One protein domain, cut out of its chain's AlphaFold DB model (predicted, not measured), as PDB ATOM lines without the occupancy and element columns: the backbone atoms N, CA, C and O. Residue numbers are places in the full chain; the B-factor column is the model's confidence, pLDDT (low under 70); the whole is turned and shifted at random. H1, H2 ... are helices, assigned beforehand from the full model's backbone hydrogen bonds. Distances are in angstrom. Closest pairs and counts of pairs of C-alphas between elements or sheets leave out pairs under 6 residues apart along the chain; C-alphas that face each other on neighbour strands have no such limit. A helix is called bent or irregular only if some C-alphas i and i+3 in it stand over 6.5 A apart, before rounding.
ATOM      1  N   ARG A 255       0.893  37.525  23.735       93.19
ATOM      2  CA  ARG A 255       1.820  37.361  24.872       93.19
ATOM      3  C   ARG A 255       1.522  36.077  25.659       93.19
ATOM      4  O   ARG A 255       2.453  35.368  26.024       93.19
ATOM      5  N   LEU A 256       0.250  35.783  25.932       93.44
ATOM      6  CA  LEU A 256      -0.168  34.613  26.718       93.44
ATOM      7  C   LEU A 256      -0.056  33.301  25.934       93.44
ATOM      8  O   LEU A 256       0.287  32.270  26.500       93.44
ATOM      9  N   GLU A 257      -0.272  33.348  24.627       93.00
ATOM     10  CA  GLU A 257       0.009  32.247  23.711       93.00
ATOM     11  C   GLU A 257       1.512  31.924  23.668       93.00
ATOM     12  O   GLU A 257       1.898  30.776  23.879       93.00
ATOM     13  N   ALA A 258       2.376  32.936  23.518       94.00
ATOM     14  CA  ALA A 258       3.828  32.754  23.594       94.00
ATOM     15  C   ALA A 258       4.289  32.237  24.972       94.00
ATOM     16  O   ALA A 258       5.169  31.379  25.039       94.00
ATOM     17  N   ARG A 259       3.662  32.698  26.069       93.44
ATOM     18  CA  ARG A 259       3.880  32.180  27.435       93.44
ATOM     19  C   ARG A 259       3.598  30.680  27.512       93.44
ATOM     20  O   ARG A 259       4.397  29.935  28.073       93.44
ATOM     21  N   ASP A 260       2.466  30.243  26.965       94.00
ATOM     22  CA  ASP A 260       2.064  28.836  26.960       94.00
ATOM     23  C   ASP A 260       3.001  27.993  26.071       94.00
ATOM     24  O   ASP A 260       3.434  26.925  26.498       94.00
ATOM     25  N   HIS A 261       3.403  28.485  24.891       94.44
ATOM     26  CA  HIS A 261       4.381  27.806  24.026       94.44
ATOM     27  C   HIS A 261       5.767  27.674  24.678       94.44
ATOM     28  O   HIS A 261       6.391  26.616  24.577       94.44
ATOM     29  N   ALA A 262       6.241  28.711  25.374       95.44
ATOM     30  CA  ALA A 262       7.489  28.668  26.133       95.44
ATOM     31  C   ALA A 262       7.409  27.670  27.301       95.44
ATOM     32  O   ALA A 262       8.319  26.860  27.478       95.44
ATOM     33  N   ARG A 263       6.295  27.664  28.051       95.12
ATOM     34  CA  ARG A 263       6.037  26.687  29.124       95.12
ATOM     35  C   ARG A 263       6.004  25.253  28.594       95.12
ATOM     36  O   ARG A 263       6.683  24.408  29.164       95.12
ATOM     37  N   GLN A 264       5.290  24.990  27.499       95.88
ATOM     38  CA  GLN A 264       5.233  23.653  26.900       95.88
ATOM     39  C   GLN A 264       6.614  23.195  26.423       95.88
ATOM     40  O   GLN A 264       7.040  22.099  26.761       95.88
ATOM     41  N   ALA A 265       7.355  24.046  25.705       95.94
ATOM     42  CA  ALA A 265       8.702  23.702  25.249       95.94
ATOM     43  C   ALA A 265       9.683  23.467  26.409       95.94
ATOM     44  O   ALA A 265      10.601  22.660  26.277       95.94
ATOM     45  N   LYS A 266       9.483  24.134  27.553       95.81
ATOM     46  CA  LYS A 266      10.236  23.854  28.776       95.81
ATOM     47  C   LYS A 266       9.926  22.455  29.316       95.81
ATOM     48  O   LYS A 266      10.864  21.714  29.577       95.81
ATOM     49  N   THR A 267       8.645  22.096  29.440       97.00
ATOM     50  CA  THR A 267       8.217  20.745  29.844       97.00
ATOM     51  C   THR A 267       8.793  19.692  28.901       97.00
ATOM     52  O   THR A 267       9.486  18.795  29.365       97.00
ATOM     53  N   ASP A 268       8.641  19.867  27.581       95.62
ATOM     54  CA  ASP A 268       9.251  18.997  26.568       95.62
ATOM     55  C   ASP A 268      10.767  18.828  26.797       95.62
ATOM     56  O   ASP A 268      11.291  17.718  26.703       95.62
ATOM     57  N   ALA A 269      11.497  19.918  27.061       96.12
ATOM     58  CA  ALA A 269      12.945  19.885  27.261       96.12
ATOM     59  C   ALA A 269      13.358  19.192  28.569       96.12
ATOM     60  O   ALA A 269      14.346  18.451  28.576       96.12
ATOM     61  N   ASP A 270      12.613  19.410  29.656       96.50
ATOM     62  CA  ASP A 270      12.830  18.738  30.937       96.50
ATOM     63  C   ASP A 270      12.484  17.232  30.831       96.50
ATOM     64  O   ASP A 270      13.260  16.404  31.308       96.50
ATOM     65  N   ASP A 271      11.423  16.847  30.108       97.12
ATOM     66  CA  ASP A 271      11.055  15.444  29.845       97.12
ATOM     67  C   ASP A 271      12.134  14.705  29.034       97.12
ATOM     68  O   ASP A 271      12.589  13.631  29.434       97.12
ATOM     69  N   HIS A 272      12.639  15.304  27.947       96.75
ATOM     70  CA  HIS A 272      13.731  14.706  27.162       96.75
ATOM     71  C   HIS A 272      15.037  14.604  27.969       96.75
ATOM     72  O   HIS A 272      15.827  13.679  27.764       96.75
ATOM     73  N   PHE A 273      15.282  15.530  28.904       97.06
ATOM     74  CA  PHE A 273      16.398  15.422  29.844       97.06
ATOM     75  C   PHE A 273      16.199  14.268  30.841       97.06
ATOM     76  O   PHE A 273      17.156  13.544  31.116       97.06
ATOM     77  N   LEU A 274      14.981  14.054  31.348       96.62
ATOM     78  CA  LEU A 274      14.660  12.919  32.217       96.62
ATOM     79  C   LEU A 274      14.782  11.577  31.481       96.62
ATOM     80  O   LEU A 274      15.319  10.629  32.048       96.62
ATOM     81  N   ASP A 275      14.350  11.490  30.223       95.56
ATOM     82  CA  ASP A 275      14.505  10.278  29.408       95.56
ATOM     83  C   ASP A 275      15.974   9.959  29.110       95.56
ATOM     84  O   ASP A 275      16.397   8.811  29.245       95.56
ATOM     85  N   MET A 276      16.791  10.976  28.816       96.56
ATOM     86  CA  MET A 276      18.248  10.823  28.745       96.56
ATOM     87  C   MET A 276      18.824  10.339  30.086       96.56
ATOM     88  O   MET A 276      19.611   9.397  30.104       96.56
ATOM     89  N   ALA A 277      18.395  10.908  31.218       95.44
ATOM     90  CA  ALA A 277      18.882  10.509  32.538       95.44
ATOM     91  C   ALA A 277      18.526   9.051  32.894       95.44
ATOM     92  O   ALA A 277      19.355   8.359  33.481       95.44
ATOM     93  N   LYS A 278      17.354   8.543  32.478       95.50
ATOM     94  CA  LYS A 278      16.988   7.117  32.619       95.50
ATOM     95  C   LYS A 278      17.954   6.199  31.864       95.50
ATOM     96  O   LYS A 278      18.294   5.136  32.371       95.50
ATOM     97  N   LEU A 279      18.423   6.611  30.682       94.44
ATOM     98  CA  LEU A 279      19.412   5.860  29.896       94.44
ATOM     99  C   LEU A 279      20.826   5.912  30.494       94.44
ATOM    100  O   LEU A 279      21.641   5.053  30.178       94.44
ATOM    101  N   VAL A 280      21.123   6.862  31.388       93.94
ATOM    102  CA  VAL A 280      22.398   6.905  32.129       93.94
ATOM    103  C   VAL A 280      22.430   5.898  33.289       93.94
ATOM    104  O   VAL A 280      23.502   5.407  33.640       93.94
ATOM    105  N   GLU A 281      21.282   5.535  33.868       91.56
ATOM    106  CA  GLU A 281      21.220   4.667  35.057       91.56
ATOM    107  C   GLU A 281      21.917   3.296  34.875       91.56
ATOM    108  O   GLU A 281      22.728   2.934  35.731       91.56
ATOM    109  N   PRO A 282      21.743   2.560  33.753       90.12
ATOM    110  CA  PRO A 282      22.461   1.302  33.509       90.12
ATOM    111  C   PRO A 282      23.980   1.462  33.345       90.12
ATOM    112  O   PRO A 282      24.721   0.486  33.474       90.12
ATOM    113  N   HIS A 283      24.468   2.668  33.036       89.44
ATOM    114  CA  HIS A 283      25.902   2.974  33.019       89.44
ATOM    115  C   HIS A 283      26.420   3.269  34.431       89.44
ATOM    116  O   HIS A 283      27.514   2.820  34.760       89.44
ATOM    117  N   LYS A 284      25.636   3.931  35.300       87.25
ATOM    118  CA  LYS A 284      25.997   4.099  36.723       87.25
ATOM    119  C   LYS A 284      26.147   2.756  37.428       87.25
ATOM    120  O   LYS A 284      27.199   2.500  37.996       87.25
ATOM    121  N   VAL A 285      25.127   1.897  37.339       86.88
ATOM    122  CA  VAL A 285      25.119   0.588  38.014       86.88
ATOM    123  C   VAL A 285      26.329  -0.237  37.573       86.88
ATOM    124  O   VAL A 285      27.074  -0.727  38.412       86.88
ATOM    125  N   ARG A 286      26.625  -0.282  36.265       83.81
ATOM    126  CA  ARG A 286      27.831  -0.957  35.765       83.81
ATOM    127  C   ARG A 286      29.134  -0.317  36.252       83.81
ATOM    128  O   ARG A 286      30.083  -1.052  36.497       83.81
ATOM    129  N   ALA A 287      29.210   1.003  36.415       82.94
ATOM    130  CA  ALA A 287      30.394   1.664  36.974       82.94
ATOM    131  C   ALA A 287      30.592   1.389  38.478       82.94
ATOM    132  O   ALA A 287      31.724   1.408  38.947       82.94
ATOM    133  N   GLU A 288      29.513   1.129  39.220       80.31
ATOM    134  CA  GLU A 288      29.549   0.765  40.644       80.31
ATOM    135  C   GLU A 288      29.814  -0.738  40.857       80.31
ATOM    136  O   GLU A 288      30.492  -1.116  41.808       80.31
ATOM    137  N   GLU A 289      29.332  -1.601  39.956       78.06
ATOM    138  CA  GLU A 289      29.564  -3.054  39.989       78.06
ATOM    139  C   GLU A 289      30.930  -3.468  39.414       78.06
ATOM    140  O   GLU A 289      31.495  -4.486  39.824       78.06
ATOM    141  N   SER A 290      31.477  -2.718  38.448       63.53
ATOM    142  CA  SER A 290      32.743  -3.056  37.784       63.53
ATOM    143  C   SER A 290      33.940  -2.302  38.367       63.53
ATOM    144  O   SER A 290      34.473  -1.364  37.777       63.53
ATOM    145  N   ASP A 291      34.473  -2.843  39.465       60.50
ATOM    146  CA  ASP A 291      35.716  -2.432  40.159       60.50
ATOM    147  C   ASP A 291      37.007  -2.569  39.290       60.50
ATOM    148  O   ASP A 291      38.134  -2.611  39.778       60.50
ATOM    149  N   VAL A 292      36.843  -2.714  37.967       55.59
ATOM    150  CA  VAL A 292      37.859  -3.074  36.963       55.59
ATOM    151  C   VAL A 292      37.776  -2.187  35.704       55.59
ATOM    152  O   VAL A 292      38.715  -2.177  34.904       55.59
ATOM    153  N   MET A 293      36.699  -1.415  35.490       69.56
ATOM    154  CA  MET A 293      36.636  -0.505  34.338       69.56
ATOM    155  C   MET A 293      37.488   0.746  34.573       69.56
ATOM    156  O   MET A 293      37.242   1.542  35.475       69.56
ATOM    157  N   SER A 294      38.486   0.959  33.711       84.69
ATOM    158  CA  SER A 294      39.218   2.224  33.683       84.69
ATOM    159  C   SER A 294      38.293   3.368  33.251       84.69
ATOM    160  O   SER A 294      37.374   3.175  32.454       84.69
ATOM    161  N   VAL A 295      38.575   4.585  33.727       85.12
ATOM    162  CA  VAL A 295      37.789   5.788  33.394       85.12
ATOM    163  C   VAL A 295      37.659   5.988  31.878       85.12
ATOM    164  O   VAL A 295      36.596   6.361  31.394       85.12
ATOM    165  N   ASP A 296      38.708   5.698  31.105       86.81
ATOM    166  CA  ASP A 296      38.654   5.825  29.645       86.81
ATOM    167  C   ASP A 296      37.884   4.673  28.976       86.81
ATOM    168  O   ASP A 296      37.143   4.915  28.025       86.81
ATOM    169  N   GLY A 297      37.947   3.453  29.525       86.44
ATOM    170  CA  GLY A 297      37.089   2.344  29.096       86.44
ATOM    171  C   GLY A 297      35.601   2.616  29.347       86.44
ATOM    172  O   GLY A 297      34.765   2.277  28.511       86.44
ATOM    173  N   PHE A 298      35.266   3.286  30.455       89.44
ATOM    174  CA  PHE A 298      33.896   3.707  30.761       89.44
ATOM    175  C   PHE A 298      33.380   4.760  29.771       89.44
ATOM    176  O   PHE A 298      32.281   4.624  29.236       89.44
ATOM    177  N   LYS A 299      34.195   5.775  29.448       91.31
ATOM    178  CA  LYS A 299      33.854   6.767  28.411       91.31
ATOM    179  C   LYS A 299      33.614   6.111  27.052       91.31
ATOM    180  O   LYS A 299      32.705   6.521  26.337       91.31
ATOM    181  N   GLU A 300      34.411   5.105  26.690       90.38
ATOM    182  CA  GLU A 300      34.202   4.355  25.452       90.38
ATOM    183  C   GLU A 300      32.911   3.526  25.445       90.38
ATOM    184  O   GLU A 300      32.288   3.431  24.391       90.38
ATOM    185  N   ASP A 301      32.516   2.905  26.561       89.44
ATOM    186  CA  ASP A 301      31.237   2.182  26.669       89.44
ATOM    187  C   ASP A 301      30.049   3.138  26.501       89.44
ATOM    188  O   ASP A 301      29.180   2.918  25.657       89.44
ATOM    189  N   VAL A 302      30.086   4.275  27.197       92.25
ATOM    190  CA  VAL A 302      29.065   5.326  27.095       92.25
ATOM    191  C   VAL A 302      28.973   5.898  25.674       92.25
ATOM    192  O   VAL A 302      27.875   6.120  25.172       92.25
ATOM    193  N   LEU A 303      30.101   6.086  24.978       93.50
ATOM    194  CA  LEU A 303      30.122   6.541  23.579       93.50
ATOM    195  C   LEU A 303      29.682   5.473  22.559       93.50
ATOM    196  O   LEU A 303      29.453   5.822  21.401       93.50
ATOM    197  N   LYS A 304      29.561   4.196  22.950       93.00
ATOM    198  CA  LYS A 304      29.000   3.122  22.106       93.00
ATOM    199  C   LYS A 304      27.472   3.046  22.202       93.00
ATOM    200  O   LYS A 304      26.850   2.469  21.313       93.00
ATOM    201  N   ASP A 305      26.863   3.646  23.226       93.88
ATOM    202  CA  ASP A 305      25.410   3.707  23.381       93.88
ATOM    203  C   ASP A 305      24.794   4.773  22.455       93.88
ATOM    204  O   ASP A 305      24.773   5.977  22.734       93.88
ATOM    205  N   THR A 306      24.275   4.311  21.317       94.31
ATOM    206  CA  THR A 306      23.609   5.162  20.325       94.31
ATOM    207  C   THR A 306      22.273   5.715  20.822       94.31
ATOM    208  O   THR A 306      21.915   6.831  20.443       94.31
ATOM    209  N   ALA A 307      21.553   5.000  21.693       95.19
ATOM    210  CA  ALA A 307      20.279   5.460  22.242       95.19
ATOM    211  C   ALA A 307      20.500   6.620  23.222       95.19
ATOM    212  O   ALA A 307      19.857   7.665  23.099       95.19
ATOM    213  N   LEU A 308      21.474   6.483  24.126       95.94
ATOM    214  CA  LEU A 308      21.906   7.557  25.021       95.94
ATOM    215  C   LEU A 308      22.442   8.760  24.234       95.94
ATOM    216  O   LEU A 308      22.102   9.903  24.550       95.94
ATOM    217  N   ALA A 309      23.229   8.536  23.177       96.00
ATOM    218  CA  ALA A 309      23.716   9.613  22.320       96.00
ATOM    219  C   ALA A 309      22.566  10.390  21.650       96.00
ATOM    220  O   ALA A 309      22.541  11.624  21.714       96.00
ATOM    221  N   VAL A 310      21.589   9.690  21.057       96.12
ATOM    222  CA  VAL A 310      20.383  10.295  20.459       96.12
ATOM    223  C   VAL A 310      19.571  11.056  21.508       96.12
ATOM    224  O   VAL A 310      19.255  12.222  21.283       96.12
ATOM    225  N   ALA A 311      19.307  10.472  22.681       96.44
ATOM    226  CA  ALA A 311      18.586  11.152  23.759       96.44
ATOM    227  C   ALA A 311      19.317  12.416  24.253       96.44
ATOM    228  O   ALA A 311      18.694  13.457  24.462       96.44
ATOM    229  N   THR A 312      20.650  12.369  24.355       96.62
ATOM    230  CA  THR A 312      21.486  13.525  24.723       96.62
ATOM    231  C   THR A 312      21.401  14.640  23.675       96.62
ATOM    232  O   THR A 312      21.301  15.817  24.031       96.62
ATOM    233  N   TYR A 313      21.390  14.294  22.381       97.06
ATOM    234  CA  TYR A 313      21.153  15.259  21.304       97.06
ATOM    235  C   TYR A 313      19.737  15.852  21.365       97.06
ATOM    236  O   TYR A 313      19.600  17.075  21.319       97.06
ATOM    237  N   SER A 314      18.701  15.027  21.531       96.06
ATOM    238  CA  SER A 314      17.304  15.477  21.588       96.06
ATOM    239  C   SER A 314      17.031  16.399  22.779       96.06
ATOM    240  O   SER A 314      16.421  17.452  22.602       96.06
ATOM    241  N   ALA A 315      17.553  16.080  23.970       96.56
ATOM    242  CA  ALA A 315      17.477  16.953  25.141       96.56
ATOM    243  C   ALA A 315      18.175  18.307  24.902       96.56
ATOM    244  O   ALA A 315      17.654  19.358  25.279       96.56
ATOM    245  N   ALA A 316      19.330  18.309  24.224       96.38
ATOM    246  CA  ALA A 316      20.002  19.547  23.839       96.38
ATOM    247  C   ALA A 316      19.182  20.356  22.819       96.38
ATOM    248  O   ALA A 316      19.007  21.557  23.006       96.38
ATOM    249  N   ALA A 317      18.634  19.715  21.783       95.94
ATOM    250  CA  ALA A 317      17.834  20.372  20.750       95.94
ATOM    251  C   ALA A 317      16.529  20.973  21.306       95.94
ATOM    252  O   ALA A 317      16.211  22.124  21.010       95.94
ATOM    253  N   LYS A 318      15.810  20.241  22.166       96.56
ATOM    254  CA  LYS A 318      14.593  20.730  22.836       96.56
ATOM    255  C   LYS A 318      14.873  21.891  23.793       96.56
ATOM    256  O   LYS A 318      14.079  22.823  23.863       96.56
ATOM    257  N   MET A 319      16.028  21.903  24.461       96.50
ATOM    258  CA  MET A 319      16.461  23.061  25.249       96.50
ATOM    259  C   MET A 319      16.756  24.290  24.364       96.50
ATOM    260  O   MET A 319      16.379  25.399  24.741       96.50
ATOM    261  N   GLU A 320      17.358  24.128  23.175       95.88
ATOM    262  CA  GLU A 320      17.553  25.251  22.234       95.88
ATOM    263  C   GLU A 320      16.205  25.792  21.683       95.88
ATOM    264  O   GLU A 320      16.046  27.009  21.542       95.88
ATOM    265  N   ASP A 321      15.209  24.924  21.461       95.88
ATOM    266  CA  ASP A 321      13.822  25.294  21.110       95.88
ATOM    267  C   ASP A 321      13.105  26.046  22.252       95.88
ATOM    268  O   ASP A 321      12.564  27.133  22.031       95.88
ATOM    269  N   TRP A 322      13.183  25.548  23.495       97.38
ATOM    270  CA  TRP A 322      12.677  26.266  24.674       97.38
ATOM    271  C   TRP A 322      13.284  27.667  24.789       97.38
ATOM    272  O   TRP A 322      12.539  28.639  24.888       97.38
ATOM    273  N   VAL A 323      14.615  27.801  24.715       96.56
ATOM    274  CA  VAL A 323      15.290  29.111  24.799       96.56
ATOM    275  C   VAL A 323      14.824  30.063  23.691       96.56
ATOM    276  O   VAL A 323      14.780  31.276  23.907       96.56
ATOM    277  N   THR A 324      14.453  29.545  22.520       95.81
ATOM    278  CA  THR A 324      13.917  30.351  21.417       95.81
ATOM    279  C   THR A 324      12.519  30.882  21.756       95.81
ATOM    280  O   THR A 324      12.338  32.099  21.824       95.81
ATOM    281  N   LYS A 325      11.571  30.001  22.096       95.94
ATOM    282  CA  LYS A 325      10.182  30.360  22.461       95.94
ATOM    283  C   LYS A 325      10.094  31.238  23.715       95.94
ATOM    284  O   LYS A 325       9.320  32.190  23.781       95.94
ATOM    285  N   GLU A 326      10.938  30.966  24.703       95.50
ATOM    286  CA  GLU A 326      11.085  31.768  25.919       95.50
ATOM    287  C   GLU A 326      11.561  33.196  25.597       95.50
ATOM    288  O   GLU A 326      11.066  34.169  26.166       95.50
ATOM    289  N   ASN A 327      12.477  33.353  24.637       94.88
ATOM    290  CA  ASN A 327      12.930  34.668  24.185       94.88
ATOM    291  C   ASN A 327      11.897  35.405  23.322       94.88
ATOM    292  O   ASN A 327      11.855  36.636  23.371       94.88
ATOM    293  N   GLU A 328      11.067  34.697  22.554       94.31
ATOM    294  CA  GLU A 328       9.909  35.278  21.856       94.31
ATOM    295  C   GLU A 328       8.892  35.828  22.865       94.31
ATOM    296  O   GLU A 328       8.505  36.995  22.781       94.31
ATOM    297  N   TYR A 329       8.552  35.050  23.898       94.69
ATOM    298  CA  TYR A 329       7.711  35.508  25.006       94.69
ATOM    299  C   TYR A 329       8.299  36.744  25.712       94.69
ATOM    300  O   TYR A 329       7.610  37.755  25.868       94.69
ATOM    301  N   ARG A 330       9.592  36.721  26.072       93.38
ATOM    302  CA  ARG A 330      10.270  37.842  26.757       93.38
ATOM    303  C   ARG A 330      10.314  39.135  25.937       93.38
ATOM    304  O   ARG A 330      10.360  40.218  26.525       93.38
ATOM    305  N   GLN A 331      10.265  39.051  24.604       91.75
ATOM    306  CA  GLN A 331      10.153  40.220  23.720       91.75
ATOM    307  C   GLN A 331       8.756  40.862  23.741       91.75
ATOM    308  O   GLN A 331       8.648  42.068  23.520       91.75
ATOM    309  N   LEU A 332       7.703  40.099  24.054       91.12
ATOM    310  CA  LEU A 332       6.323  40.596  24.150       91.12
ATOM    311  C   LEU A 332       5.988  41.223  25.521       91.12
ATOM    312  O   LEU A 332       4.933  41.843  25.662       91.12
ATOM    313  N   LEU A 333       6.874  41.103  26.518       89.50
ATOM    314  CA  LEU A 333       6.703  41.688  27.855       89.50
ATOM    315  C   LEU A 333       6.870  43.219  27.852       89.50
ATOM    316  O   LEU A 333       7.965  43.750  27.630       89.50
ATOM    317  N   LYS A 334       5.799  43.938  28.202       86.44
ATOM    318  CA  LYS A 334       5.785  45.391  28.430       86.44
ATOM    319  C   LYS A 334       6.386  45.734  29.798       86.44
ATOM    320  O   LYS A 334       6.548  44.878  30.663       86.44
ATOM    321  N   GLN A 335       6.688  47.015  30.033       83.25
ATOM    322  CA  GLN A 335       7.219  47.475  31.326       83.25
ATOM    323  C   GLN A 335       6.292  47.174  32.515       83.25
ATOM    324  O   GLN A 335       6.794  46.922  33.603       83.25
ATOM    325  N   ASP A 336       4.970  47.185  32.322       78.38
ATOM    326  CA  ASP A 336       4.015  46.851  33.385       78.38
ATOM    327  C   ASP A 336       3.989  45.350  33.710       78.38
ATOM    328  O   ASP A 336       3.874  44.992  34.880       78.38
ATOM    329  N   ASP A 337       4.194  44.476  32.717       80.06
ATOM    330  CA  ASP A 337       4.327  43.031  32.946       80.06
ATOM    331  C   ASP A 337       5.581  42.745  33.796       80.06
ATOM    332  O   ASP A 337       5.534  42.001  34.773       80.06
ATOM    333  N   LYS A 338       6.694  43.429  33.489       82.94
ATOM    334  CA  LYS A 338       7.994  43.285  34.175       82.94
ATOM    335  C   LYS A 338       8.012  43.757  35.635       82.94
ATOM    336  O   LYS A 338       8.998  43.511  36.315       82.94
ATOM    337  N   LYS A 339       6.964  44.425  36.130       83.06
ATOM    338  CA  LYS A 339       6.841  44.799  37.556       83.06
ATOM    339  C   LYS A 339       6.471  43.620  38.458       83.06
ATOM    340  O   LYS A 339       6.617  43.730  39.669       83.06
ATOM    341  N   HIS A 340       5.964  42.539  37.868       77.75
ATOM    342  CA  HIS A 340       5.429  41.368  38.566       77.75
ATOM    343  C   HIS A 340       6.240  40.093  38.263       77.75
ATOM    344  O   HIS A 340       5.770  38.994  38.538       77.75
ATOM    345  N   LEU A 341       7.418  40.244  37.648       82.12
ATOM    346  CA  LEU A 341       8.310  39.172  37.202       82.12
ATOM    347  C   LEU A 341       9.726  39.453  37.703       82.12
ATOM    348  O   LEU A 341      10.143  40.613  37.753       82.12
ATOM    349  N   ASP A 342      10.483  38.402  38.002       83.25
ATOM    350  CA  ASP A 342      11.864  38.551  38.463       83.25
ATOM    351  C   ASP A 342      12.808  38.991  37.325       83.25
ATOM    352  O   ASP A 342      12.579  38.739  36.137       83.25
ATOM    353  N   GLU A 343      13.951  39.598  37.665       78.69
ATOM    354  CA  GLU A 343      14.975  39.965  36.667       78.69
ATOM    355  C   GLU A 343      15.418  38.750  35.827       78.69
ATOM    356  O   GLU A 343      15.591  38.843  34.609       78.69
ATOM    357  N   ALA A 344      15.512  37.571  36.455       81.12
ATOM    358  CA  ALA A 344      15.843  36.307  35.796       81.12
ATOM    359  C   ALA A 344      14.799  35.852  34.754       81.12
ATOM    360  O   ALA A 344      15.134  35.098  33.836       81.12
ATOM    361  N   GLU A 345      13.553  36.314  34.863       79.44
ATOM    362  CA  GLU A 345      12.440  35.990  33.963       79.44
ATOM    363  C   GLU A 345      12.290  37.005  32.823       79.44
ATOM    364  O   GLU A 345      11.662  36.717  31.807       79.44
ATOM    365  N   THR A 346      12.905  38.184  32.946       81.75
ATOM    366  CA  THR A 346      12.767  39.285  31.974       81.75
ATOM    367  C   THR A 346      14.008  39.508  31.100       81.75
ATOM    368  O   THR A 346      13.907  40.139  30.043       81.75
ATOM    369  N   VAL A 347      15.172  38.983  31.499       88.12
ATOM    370  CA  VAL A 347      16.434  39.034  30.734       88.12
ATOM    371  C   VAL A 347      16.445  37.996  29.605       88.12
ATOM    372  O   VAL A 347      16.096  36.841  29.818       88.12
ATOM    373  N   ILE A 348      16.894  38.373  28.404       89.44
ATOM    374  CA  ILE A 348      17.010  37.456  27.254       89.44
ATOM    375  C   ILE A 348      17.986  36.309  27.575       89.44
ATOM    376  O   ILE A 348      19.144  36.543  27.937       89.44
ATOM    377  N   LEU A 349      17.526  35.067  27.408       92.75
ATOM    378  CA  LEU A 349      18.324  33.860  27.602       92.75
ATOM    379  C   LEU A 349      19.315  33.662  26.454       92.75
ATOM    380  O   LEU A 349      19.032  33.933  25.288       92.75
ATOM    381  N   SER A 350      20.499  33.150  26.780       94.62
ATOM    382  CA  SER A 350      21.581  32.948  25.817       94.62
ATOM    383  C   SER A 350      21.779  31.459  25.558       94.62
ATOM    384  O   SER A 350      22.251  30.750  26.448       94.62
ATOM    385  N   VAL A 351      21.483  30.997  24.336       94.00
ATOM    386  CA  VAL A 351      21.619  29.581  23.933       94.00
ATOM    387  C   VAL A 351      22.979  28.975  24.338       94.00
ATOM    388  O   VAL A 351      22.984  27.923  24.973       94.00
ATOM    389  N   PRO A 352      24.148  29.623  24.113       94.38
ATOM    390  CA  PRO A 352      25.428  29.086  24.584       94.38
ATOM    391  C   PRO A 352      25.551  28.929  26.110       94.38
ATOM    392  O   PRO A 352      26.279  28.044  26.557       94.38
ATOM    393  N   LYS A 353      24.883  29.776  26.909       94.56
ATOM    394  CA  LYS A 353      24.902  29.685  28.379       94.56
ATOM    395  C   LYS A 353      24.010  28.550  28.870       94.56
ATOM    396  O   LYS A 353      24.503  27.696  29.602       94.56
ATOM    397  N   GLU A 354      22.753  28.502  28.428       95.31
ATOM    398  CA  GLU A 354      21.827  27.442  28.849       95.31
ATOM    399  C   GLU A 354      22.274  26.067  28.334       95.31
ATOM    400  O   GLU A 354      22.216  25.096  29.082       95.31
ATOM    401  N   ARG A 355      22.881  25.978  27.140       94.94
ATOM    402  CA  ARG A 355      23.512  24.734  26.670       94.94
ATOM    403  C   ARG A 355      24.663  24.276  27.561       94.94
ATOM    404  O   ARG A 355      24.754  23.096  27.873       94.94
ATOM    405  N   ASN A 356      25.542  25.186  27.991       95.19
ATOM    406  CA  ASN A 356      26.609  24.826  28.928       95.19
ATOM    407  C   ASN A 356      26.035  24.406  30.292       95.19
ATOM    408  O   ASN A 356      26.520  23.439  30.866       95.19
ATOM    409  N   ARG A 357      24.975  25.068  30.774       95.81
ATOM    410  CA  ARG A 357      24.255  24.687  31.999       95.81
ATOM    411  C   ARG A 357      23.625  23.296  31.886       95.81
ATOM    412  O   ARG A 357      23.750  22.504  32.816       95.81
ATOM    413  N   LEU A 358      23.000  22.981  30.751       96.50
ATOM    414  CA  LEU A 358      22.472  21.653  30.444       96.50
ATOM    415  C   LEU A 358      23.592  20.609  30.405       96.50
ATOM    416  O   LEU A 358      23.459  19.571  31.039       96.50
ATOM    417  N   TYR A 359      24.718  20.888  29.744       96.88
ATOM    418  CA  TYR A 359      25.864  19.972  29.731       96.88
ATOM    419  C   TYR A 359      26.442  19.749  31.135       96.88
ATOM    420  O   TYR A 359      26.815  18.627  31.458       96.88
ATOM    421  N   THR A 360      26.470  20.767  32.002       96.44
ATOM    422  CA  THR A 360      26.840  20.592  33.415       96.44
ATOM    423  C   THR A 360      25.841  19.700  34.160       96.44
ATOM    424  O   THR A 360      26.276  18.814  34.890       96.44
ATOM    425  N   LYS A 361      24.524  19.863  33.939       96.38
ATOM    426  CA  LYS A 361      23.506  18.939  34.478       96.38
ATOM    427  C   LYS A 361      23.717  17.505  33.971       96.38
ATOM    428  O   LYS A 361      23.701  16.588  34.776       96.38
ATOM    429  N   MET A 362      23.952  17.326  32.668       96.00
ATOM    430  CA  MET A 362      24.190  16.023  32.031       96.00
ATOM    431  C   MET A 362      25.429  15.324  32.597       96.00
ATOM    432  O   MET A 362      25.351  14.147  32.916       96.00
ATOM    433  N   VAL A 363      26.548  16.036  32.789       95.12
ATOM    434  CA  VAL A 363      27.732  15.486  33.481       95.12
ATOM    435  C   VAL A 363      27.381  15.065  34.911       95.12
ATOM    436  O   VAL A 363      27.797  13.998  35.349       95.12
ATOM    437  N   GLY A 364      26.565  15.855  35.616       94.25
ATOM    438  CA  GLY A 364      26.051  15.523  36.949       94.25
ATOM    439  C   GLY A 364      25.115  14.308  37.009       94.25
ATOM    440  O   GLY A 364      24.834  13.837  38.107       94.25
ATOM    441  N   CYS A 365      24.653  13.778  35.870       94.00
ATOM    442  CA  CYS A 365      23.931  12.505  35.820       94.00
ATOM    443  C   CYS A 365      24.862  11.283  35.899       94.00
ATOM    444  O   CYS A 365      24.364  10.189  36.135       94.00
ATOM    445  N   PHE A 366      26.177  11.429  35.705       92.56
ATOM    446  CA  PHE A 366      27.138  10.318  35.739       92.56
ATOM    447  C   PHE A 366      27.888  10.242  37.083       92.56
ATOM    448  O   PHE A 366      27.934  11.234  37.817       92.56
ATOM    449  N   PRO A 367      28.519   9.096  37.419       89.50
ATOM    450  CA  PRO A 367      29.349   8.974  38.617       89.50
ATOM    451  C   PRO A 367      30.464  10.029  38.656       89.50
ATOM    452  O   PRO A 367      30.996  10.437  37.618       89.50
ATOM    453  N   THR A 368      30.840  10.488  39.851       87.00
ATOM    454  CA  THR A 368      31.777  11.614  40.000       87.00
ATOM    455  C   THR A 368      33.126  11.325  39.324       87.00
ATOM    456  O   THR A 368      33.715  10.270  39.523       87.00
ATOM    457  N   ASN A 369      33.622  12.280  38.529       84.81
ATOM    458  CA  ASN A 369      34.855  12.191  37.724       84.81
ATOM    459  C   ASN A 369      34.882  11.119  36.609       84.81
ATOM    460  O   ASN A 369      35.916  10.965  35.961       84.81
ATOM    461  N   SER A 370      33.778  10.416  36.333       86.81
ATOM    462  CA  SER A 370      33.725   9.415  35.252       86.81
ATOM    463  C   SER A 370      33.625  10.040  33.849       86.81
ATOM    464  O   SER A 370      34.264   9.574  32.904       86.81
ATOM    465  N   ILE A 371      32.868  11.136  33.720       91.62
ATOM    466  CA  ILE A 371      32.580  11.839  32.462       91.62
ATOM    467  C   ILE A 371      32.883  13.331  32.593       91.62
ATOM    468  O   ILE A 371      32.722  13.932  33.654       91.62
ATOM    469  N   ASP A 372      33.303  13.940  31.485       92.94
ATOM    470  CA  ASP A 372      33.527  15.375  31.365       92.94
ATOM    471  C   ASP A 372      32.629  16.022  30.289       92.94
ATOM    472  O   ASP A 372      31.900  15.372  29.533       92.94
ATOM    473  N   MET A 373      32.698  17.352  30.184       93.56
ATOM    474  CA  MET A 373      31.973  18.089  29.145       93.56
ATOM    475  C   MET A 373      32.464  17.802  27.711       93.56
ATOM    476  O   MET A 373      31.829  18.268  26.764       93.56
ATOM    477  N   ALA A 374      33.624  17.174  27.499       94.75
ATOM    478  CA  ALA A 374      34.084  16.821  26.156       94.75
ATOM    479  C   ALA A 374      33.311  15.597  25.653       94.75
ATOM    480  O   ALA A 374      32.679  15.685  24.602       94.75
ATOM    481  N   VAL A 375      33.225  14.546  26.471       94.69
ATOM    482  CA  VAL A 375      32.445  13.332  26.184       94.69
ATOM    483  C   VAL A 375      30.965  13.654  25.954       94.69
ATOM    484  O   VAL A 375      30.405  13.216  24.954       94.69
ATOM    485  N   VAL A 376      30.341  14.513  26.775       96.38
ATOM    486  CA  VAL A 376      28.943  14.949  26.538       96.38
ATOM    487  C   VAL A 376      28.786  15.685  25.199       96.38
ATOM    488  O   VAL A 376      27.808  15.475  24.483       96.38
ATOM    489  N   ARG A 377      29.760  16.513  24.790       96.06
ATOM    490  CA  ARG A 377      29.730  17.149  23.457       96.06
ATOM    491  C   ARG A 377      29.901  16.136  22.329       96.06
ATOM    492  O   ARG A 377      29.373  16.378  21.245       96.06
ATOM    493  N   ASP A 378      30.636  15.054  22.549       96.44
ATOM    494  CA  ASP A 378      30.835  14.001  21.556       96.44
ATOM    495  C   ASP A 378      29.611  13.076  21.451       96.44
ATOM    496  O   ASP A 378      29.198  12.792  20.327       96.44
ATOM    497  N   LEU A 379      28.925  12.769  22.560       95.69
ATOM    498  CA  LEU A 379      27.583  12.163  22.559       95.69
ATOM    499  C   LEU A 379      26.585  13.000  21.746       95.69
ATOM    500  O   LEU A 379      25.919  12.469  20.864       95.69
ATOM    501  N   VAL A 380      26.530  14.321  21.960       96.12
ATOM    502  CA  VAL A 380      25.651  15.219  21.183       96.12
ATOM    503  C   VAL A 380      25.996  15.203  19.686       96.12
ATOM    504  O   VAL A 380      25.097  15.224  18.846       96.12
ATOM    505  N   LYS A 381      27.285  15.145  19.313       96.06
ATOM    506  CA  LYS A 381      27.701  15.014  17.901       96.06
ATOM    507  C   LYS A 381      27.330  13.653  17.312       96.06
ATOM    508  O   LYS A 381      27.020  13.598  16.124       96.06
ATOM    509  N   LEU A 382      27.416  12.583  18.101       94.88
ATOM    510  CA  LEU A 382      27.073  11.226  17.687       94.88
ATOM    511  C   LEU A 382      25.559  11.109  17.483       94.88
ATOM    512  O   LEU A 382      25.120  10.860  16.366       94.88
ATOM    513  N   GLY A 383      24.765  11.448  18.502       94.88
ATOM    514  CA  GLY A 383      23.304  11.442  18.443       94.88
ATOM    515  C   GLY A 383      22.739  12.301  17.318       94.88
ATOM    516  O   GLY A 383      21.788  11.891  16.658       94.88
ATOM    517  N   ARG A 384      23.365  13.446  17.016       94.88
ATOM    518  CA  ARG A 384      23.011  14.268  15.847       94.88
ATOM    519  C   ARG A 384      23.160  13.510  14.522       94.88
ATOM    520  O   ARG A 384      22.304  13.650  13.651       94.88
ATOM    521  N   LYS A 385      24.251  12.754  14.342       93.81
ATOM    522  CA  LYS A 385      24.495  11.962  13.124       93.81
ATOM    523  C   LYS A 385      23.482  10.827  13.004       93.81
ATOM    524  O   LYS A 385      22.872  10.697  11.949       93.81
ATOM    525  N   GLU A 386      23.265  10.088  14.092       91.25
ATOM    526  CA  GLU A 386      22.296   8.984  14.148       91.25
ATOM    527  C   GLU A 386      20.854   9.474  13.931       91.25
ATOM    528  O   GLU A 386      20.071   8.826  13.246       91.25
ATOM    529  N   SER A 387      20.524  10.683  14.397       87.62
ATOM    530  CA  SER A 387      19.226  11.340  14.157       87.62
ATOM    531  C   SER A 387      19.063  11.887  12.726       87.62
ATOM    532  O   SER A 387      18.192  12.722  12.487       87.62
ATOM    533  N   GLY A 388      19.934  11.527  11.778       81.12
ATOM    534  CA  GLY A 388      19.884  11.980  10.381       81.12
ATOM    535  C   GLY A 388      20.271  13.450  10.139       81.12
ATOM    536  O   GLY A 388      20.314  13.894   8.992       81.12
TER     537      GLY A 388
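AT A GLANCE: This is residues 255 to 388 of the 472 residues of the protein "HUN domain-containing protein" of Saprolegnia diclina (strain VS20) (UniProt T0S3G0). Two long helices, H1a and H3, run side by side in opposite directions as a long pair; H6 packs on H3, and H7 crosses H3 near its start. The bent arm H1b and H2 lie at one end of the pair, the short H4 and H5 near the other. The printed part has 134 residues, with seven named helices, H1 to H7, and no named strand: all helix. It is loose, with a radius of gyration of the C-alphas of 17.5 A, and spans 60 by 30 by 21 A.

IN THESE COORDINATES: H1, residues 255 to 289, was assigned as one helix by its hydrogen bonds but is bent: C-alphas 279 and 282 are 6.6 A apart. Arm H1a, residues 255 to 279, begins at (1.820, 37.361, 24.872) and is 36.4 A long; H1b is residues 282 to 289, 10.6 A. H2 is residues 295 to 304, H3 306 to 332 with 39.6 A, H4 337 to 340, H5 343 to 346, H6 351 to 363 with 18.1 A. H7, residues 373 to 386, 20.0 A, ends at (22.296, 8.984, 14.148).

HOW THE PARTS SIT: H3 touches H1a at a shallow tilt of 17 degrees, opposite ways; their closest C-alphas, Ala 262 and Glu 326, are 4.8 A apart. With residues 306 to 316 alone H3 touches H7, about perpendicular at 83 degrees; the closest C-alphas, Val 310 and Gly 383, are 3.7 A apart. H1b and H2 are close but not clearly touching. H4 and H6 are apart. Every O i to N i+4 pair is within hydrogen-bond range in H1a, H1b, H2, H3, H6 and H7; H4 and H5 are too short for one.

THE WHOLE: The farthest C-alphas, Val 292 and Asp 336, are 60.4 A apart. The printed part has no cut and no long link. Residues 290 to 293 have pLDDT under 70.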